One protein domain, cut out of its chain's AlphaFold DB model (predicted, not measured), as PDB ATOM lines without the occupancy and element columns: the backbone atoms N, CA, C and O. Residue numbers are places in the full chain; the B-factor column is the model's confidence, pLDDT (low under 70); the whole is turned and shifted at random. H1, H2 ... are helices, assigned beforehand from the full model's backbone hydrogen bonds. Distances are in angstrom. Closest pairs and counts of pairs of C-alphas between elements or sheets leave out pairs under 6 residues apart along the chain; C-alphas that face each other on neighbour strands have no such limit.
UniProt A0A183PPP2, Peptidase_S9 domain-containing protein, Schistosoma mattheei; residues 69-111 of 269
ATOM      1  N   VAL A  69     135.961 151.794  40.564       95.12
ATOM      2  CA  VAL A  69     136.386 152.857  41.497       95.12
ATOM      3  C   VAL A  69     136.180 152.457  42.956       95.12
ATOM      4  O   VAL A  69     136.967 152.849  43.799       95.12
ATOM      5  N   SER A  70     135.134 151.693  43.283       95.00
ATOM      6  CA  SER A  70     134.974 151.178  44.650       95.00
ATOM      7  C   SER A  70     135.687 149.848  44.868       95.00
ATOM      8  O   SER A  70     135.955 149.490  46.010       95.00
ATOM      9  N   LEU A  71     135.950 149.082  43.808       94.44
ATOM     10  CA  LEU A  71     136.573 147.765  43.929       94.44
ATOM     11  C   LEU A  71     138.074 147.860  44.220       94.44
ATOM     12  O   LEU A  71     138.577 147.075  45.017       94.44
ATOM     13  N   ILE A  72     138.744 148.846  43.624       91.12
ATOM     14  CA  ILE A  72     140.182 149.111  43.763       91.12
ATOM     15  C   ILE A  72     140.671 149.144  45.220       91.12
ATOM     16  O   ILE A  72     141.751 148.646  45.500       91.12
ATOM     17  N   ASP A  73     139.853 149.646  46.149       89.75
ATOM     18  CA  ASP A  73     140.217 149.793  47.566       89.75
ATOM     19  C   ASP A  73     139.625 148.697  48.467       89.75
ATOM     20  O   ASP A  73     139.876 148.670  49.672       89.75
ATOM     21  N   THR A  74     138.770 147.824  47.926       93.75
ATOM     22  CA  THR A  74     137.987 146.868  48.732       93.75
ATOM     23  C   THR A  74     138.225 145.409  48.372       93.75
ATOM     24  O   THR A  74     137.865 144.532  49.158       93.75
ATOM     25  N   SER A  75     138.813 145.144  47.206       92.75
ATOM     26  CA  SER A  75     139.157 143.801  46.750       92.75
ATOM     27  C   SER A  75     140.466 143.306  47.363       92.75
ATOM     28  O   SER A  75     141.389 144.082  47.599       92.75
ATOM     29  N   ASP A  76     140.573 141.991  47.551       91.00
ATOM     30  CA  ASP A  76     141.838 141.315  47.847       91.00
ATOM     31  C   ASP A  76     142.771 141.155  46.623       91.00
ATOM     32  O   ASP A  76     143.893 140.680  46.787       91.00
ATOM     33  N   ILE A  77     142.338 141.582  45.426       85.88
ATOM     34  CA  ILE A  77     143.136 141.662  44.182       85.88
ATOM     35  C   ILE A  77     142.983 143.033  43.488       85.88
ATOM     36  O   ILE A  77     142.426 143.155  42.390       85.88
ATOM     37  N   PRO A  78     143.428 144.120  44.131       86.50
ATOM     38  CA  PRO A  78     143.223 145.472  43.610       86.50
ATOM     39  C   PRO A  78     143.915 145.715  42.253       86.50
ATOM     40  O   PRO A  78     143.457 146.549  41.467       86.50
ATOM     41  N   ASP A  79     144.955 144.938  41.940       82.69
ATOM     42  CA  ASP A  79     145.682 144.926  40.669       82.69
ATOM     43  C   ASP A  79     144.777 144.630  39.467       82.69
ATOM     44  O   ASP A  79     144.905 145.265  38.415       82.69
ATOM     45  N   TRP A  80     143.781 143.757  39.642       84.56
ATOM     46  CA  TRP A  80     142.820 143.422  38.591       84.56
ATOM     47  C   TRP A  80     142.062 144.655  38.083       84.56
ATOM     48  O   TRP A  80     141.861 144.807  36.881       84.56
ATOM     49  N   CYS A  81     141.721 145.605  38.962       84.75
ATOM     50  CA  CYS A  81     141.010 146.822  38.555       84.75
ATOM     51  C   CYS A  81     141.827 147.688  37.586       84.75
ATOM     52  O   CYS A  81     141.254 148.359  36.725       84.75
ATOM     53  N   TYR A  82     143.155 147.694  37.714       81.50
ATOM     54  CA  TYR A  82     144.023 148.468  36.828       81.50
ATOM     55  C   TYR A  82     144.284 147.751  35.513       81.50
ATOM     56  O   TYR A  82     144.315 148.411  34.475       81.50
ATOM     57  N   THR A  83     144.418 146.425  35.538       79.06
ATOM     58  CA  THR A  83     144.504 145.612  34.319       79.06
ATOM     59  C   THR A  83     143.270 145.834  33.447       79.06
ATOM     60  O   THR A  83     143.384 146.303  32.316       79.06
ATOM     61  N   GLU A  84     142.080 145.647  34.015       75.31
ATOM     62  CA  GLU A  84     140.803 145.746  33.292       75.31
ATOM     63  C   GLU A  84     140.447 147.173  32.868       75.31
ATOM     64  O   GLU A  84     139.644 147.386  31.961       75.31
ATOM     65  N   SER A  85     141.038 148.182  33.514       78.50
ATOM     66  CA  SER A  85     140.878 149.580  33.101       78.50
ATOM     67  C   SER A  85     141.955 150.073  32.132       78.50
ATOM     68  O   SER A  85     141.934 151.239  31.709       78.50
ATOM     69  N   GLY A  86     142.896 149.197  31.763       78.25
ATOM     70  CA  GLY A  86     144.035 149.514  30.905       78.25
ATOM     71  C   GLY A  86     144.984 150.551  31.510       78.25
ATOM     72  O   GLY A  86     145.610 151.300  30.757       78.25
ATOM     73  N   LEU A  87     145.023 150.637  32.844       79.56
ATOM     74  CA  LEU A  87     145.909 151.508  33.619       79.56
ATOM     75  C   LEU A  87     147.221 150.818  34.007       79.56
ATOM     76  O   LEU A  87     148.200 151.507  34.275       79.56
ATOM     77  N   ALA A  88     147.255 149.485  34.030       71.06
ATOM     78  CA  ALA A  88     148.491 148.742  34.229       71.06
ATOM     79  C   ALA A  88     149.266 148.623  32.905       71.06
ATOM     80  O   ALA A  88     148.782 148.028  31.941       71.06
ATOM     81  N   ASP A  89     150.489 149.152  32.874       62.66
ATOM     82  CA  ASP A  89     151.541 148.607  32.018       62.66
ATOM     83  C   ASP A  89     152.145 147.433  32.806       62.66
ATOM     84  O   ASP A  89     152.360 147.565  34.001       62.66
ATOM     85  N   TRP A  90     152.353 146.278  32.175       54.06
ATOM     86  CA  TRP A  90     152.654 144.948  32.752       54.06
ATOM     87  C   TRP A  90     153.807 144.800  33.771       54.06
ATOM     88  O   TRP A  90     154.179 143.679  34.122       54.06
ATOM     89  N   CYS A  91     154.407 145.890  34.226       50.44
ATOM     90  CA  CYS A  91     155.451 145.919  35.231       50.44
ATOM     91  C   CYS A  91     154.832 146.214  36.601       50.44
ATOM     92  O   CYS A  91     154.160 147.225  36.755       50.44
ATOM     93  N   GLU A  92     155.076 145.303  37.548       58.16
ATOM     94  CA  GLU A  92     154.832 145.376  38.999       58.16
ATOM     95  C   GLU A  92     153.756 146.358  39.489       58.16
ATOM     96  O   GLU A  92     153.930 147.574  39.479       58.16
ATOM     97  N   TRP A  93     152.680 145.797  40.048       65.88
ATOM     98  CA  TRP A  93     151.661 146.544  40.778       65.88
ATOM     99  C   TRP A  93     152.281 147.473  41.838       65.88
ATOM    100  O   TRP A  93     152.827 146.986  42.837       65.88
ATOM    101  N   PRO A  94     152.173 148.803  41.685       67.19
ATOM    102  CA  PRO A  94     152.705 149.721  42.673       67.19
ATOM    103  C   PRO A  94     151.724 149.790  43.845       67.19
ATOM    104  O   PRO A  94     150.841 150.637  43.872       67.19
ATOM    105  N   LEU A  95     151.888 148.909  44.839       70.69
ATOM    106  CA  LEU A  95     151.001 148.794  46.010       70.69
ATOM    107  C   LEU A  95     150.740 150.131  46.739       70.69
ATOM    108  O   LEU A  95     149.709 150.286  47.381       70.69
ATOM    109  N   GLY A  96     151.669 151.089  46.647       78.81
ATOM    110  CA  GLY A  96     151.534 152.434  47.219       78.81
ATOM    111  C   GLY A  96     150.967 153.504  46.276       78.81
ATOM    112  O   GLY A  96     150.921 154.671  46.660       78.81
ATOM    113  N   HIS A  97     150.594 153.155  45.044       84.00
ATOM    114  CA  HIS A  97     150.047 154.098  44.072       84.00
ATOM    115  C   HIS A  97     148.611 154.458  44.420       84.00
ATOM    116  O   HIS A  97     147.762 153.592  44.610       84.00
ATOM    117  N   LEU A  98     148.343 155.758  44.467       86.56
ATOM    118  CA  LEU A  98     147.007 156.286  44.687       86.56
ATOM    119  C   LEU A  98     146.456 156.776  43.345       86.56
ATOM    120  O   LEU A  98     147.115 157.598  42.699       86.56
ATOM    121  N   PRO A  99     145.260 156.322  42.921       88.44
ATOM    122  CA  PRO A  99     144.704 156.712  41.636       88.44
ATOM    123  C   PRO A  99     144.438 158.221  41.601       88.44
ATOM    124  O   PRO A  99     143.728 158.777  42.443       88.44
ATOM    125  N   ASN A 100     144.987 158.898  40.598       91.25
ATOM    126  CA  ASN A 100     144.713 160.310  40.352       91.25
ATOM    127  C   ASN A 100     143.336 160.512  39.683       91.25
ATOM    128  O   ASN A 100     142.662 159.566  39.276       91.25
ATOM    129  N   GLY A 101     142.903 161.768  39.523       94.38
ATOM    130  CA  GLY A 101     141.580 162.084  38.965       94.38
ATOM    131  C   GLY A 101     141.312 161.506  37.566       94.38
ATOM    132  O   GLY A 101     140.186 161.090  37.283       94.38
ATOM    133  N   ASN A 102     142.330 161.418  36.704       92.31
ATOM    134  CA  ASN A 102     142.185 160.831  35.368       92.31
ATOM    135  C   ASN A 102     142.038 159.306  35.439       92.31
ATOM    136  O   ASN A 102     141.241 158.729  34.699       92.31
ATOM    137  N   GLU A 103     142.762 158.657  36.348       90.81
ATOM    138  CA  GLU A 103     142.669 157.215  36.590       90.81
ATOM    139  C   GLU A 103     141.312 156.838  37.194       90.81
ATOM    140  O   GLU A 103     140.660 155.910  36.720       90.81
ATOM    141  N   LEU A 104     140.809 157.618  38.153       94.06
ATOM    142  CA  LEU A 104     139.456 157.447  38.693       94.06
ATOM    143  C   LEU A 104     138.384 157.602  37.608       94.06
ATOM    144  O   LEU A 104     137.441 156.810  37.531       94.06
ATOM    145  N   MET A 105     138.537 158.593  36.727       94.19
ATOM    146  CA  MET A 105     137.645 158.765  35.582       94.19
ATOM    147  C   MET A 105     137.719 157.567  34.631       94.19
ATOM    148  O   MET A 105     136.686 157.114  34.130       94.19
ATOM    149  N   ARG A 106     138.918 157.025  34.402       89.06
ATOM    150  CA  ARG A 106     139.122 155.819  33.598       89.06
ATOM    151  C   ARG A 106     138.393 154.629  34.216       89.06
ATOM    152  O   ARG A 106     137.516 154.086  33.554       89.06
ATOM    153  N   LEU A 107     138.662 154.295  35.477       90.19
ATOM    154  CA  LEU A 107     137.992 153.224  36.227       90.19
ATOM    155  C   LEU A 107     136.461 153.364  36.181       90.19
ATOM    156  O   LEU A 107     135.737 152.395  35.939       90.19
ATOM    157  N   SER A 108     135.950 154.588  36.353       94.56
ATOM    158  CA  SER A 108     134.517 154.872  36.257       94.56
ATOM    159  C   SER A 108     133.973 154.574  34.859       94.56
ATOM    160  O   SER A 108     132.976 153.869  34.727       94.56
ATOM    161  N   ASN A 109     134.649 155.038  33.805       90.25
ATOM    162  CA  ASN A 109     134.233 154.807  32.422       90.25
ATOM    163  C   ASN A 109     134.254 153.326  32.021       90.25
ATOM    164  O   ASN A 109     133.511 152.940  31.125       90.25
ATOM    165  N   GLN A 110     135.057 152.499  32.690       85.38
ATOM    166  CA  GLN A 110     135.109 151.055  32.446       85.38
ATOM    167  C   GLN A 110     134.148 150.242  33.298       85.38
ATOM    168  O   GLN A 110     133.976 149.058  33.064       85.38
ATOM    169  N   SER A 111     133.480 150.858  34.264       92.31
ATOM    170  CA  SER A 111     132.567 150.147  35.152       92.31
ATOM    171  C   SER A 111     131.230 149.832  34.463       92.31
ATOM    172  O   SER A 111     130.668 150.729  33.825       92.31
TER     173      SER A 111
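Overview. This is residues 69 to 111 of the 269 residues of the protein "Peptidase_S9 domain-containing protein" of Schistosoma mattheei (UniProt A0A183PPP2). With little regular structure, this is a small domain of two short helices, H2 and H1, at a steep angle to each other, joined by a wide loop, residues 85 to 100. The printed part has 43 residues, with two named helices in the order H1, H2 and no named strand; the class is all helix, with only 17 residues in named elements. It is compact, with a radius of gyration of the C-alphas of 9.4 A, and rounded, spanning 23 by 21 by 16 A.

Arrangement. H2, residues 101 to 110, and H1, residues 78 to 84, only just touch, with 3 pairs of C-alphas within 8 A. The closest C-alphas are those of Cys 81 and Leu 107, 7.5 A apart. The helices run the same way at a steep tilt of 67 degrees. Every O i to N i+4 pair is within hydrogen-bond range in H2; in H1, 2 of 3 are.

Along the chain. H2 measures 14.4 A from C-alpha 101 at (141.580, 162.084, 38.965) to C-alpha 110 at (135.109, 151.055, 32.446). H1 measures 10.6 A and begins at C-alpha 78, (143.223, 145.472, 43.610).

Size, cuts and confidence. The C-alphas farthest apart, of Glu 92 and Asn 109, are 23.6 A apart. The printed part has no cut. The link from H1 to H2 is long, 16 residues. Mean pLDDT of the printed part is 83.2; residues 89 to 94 are under 70.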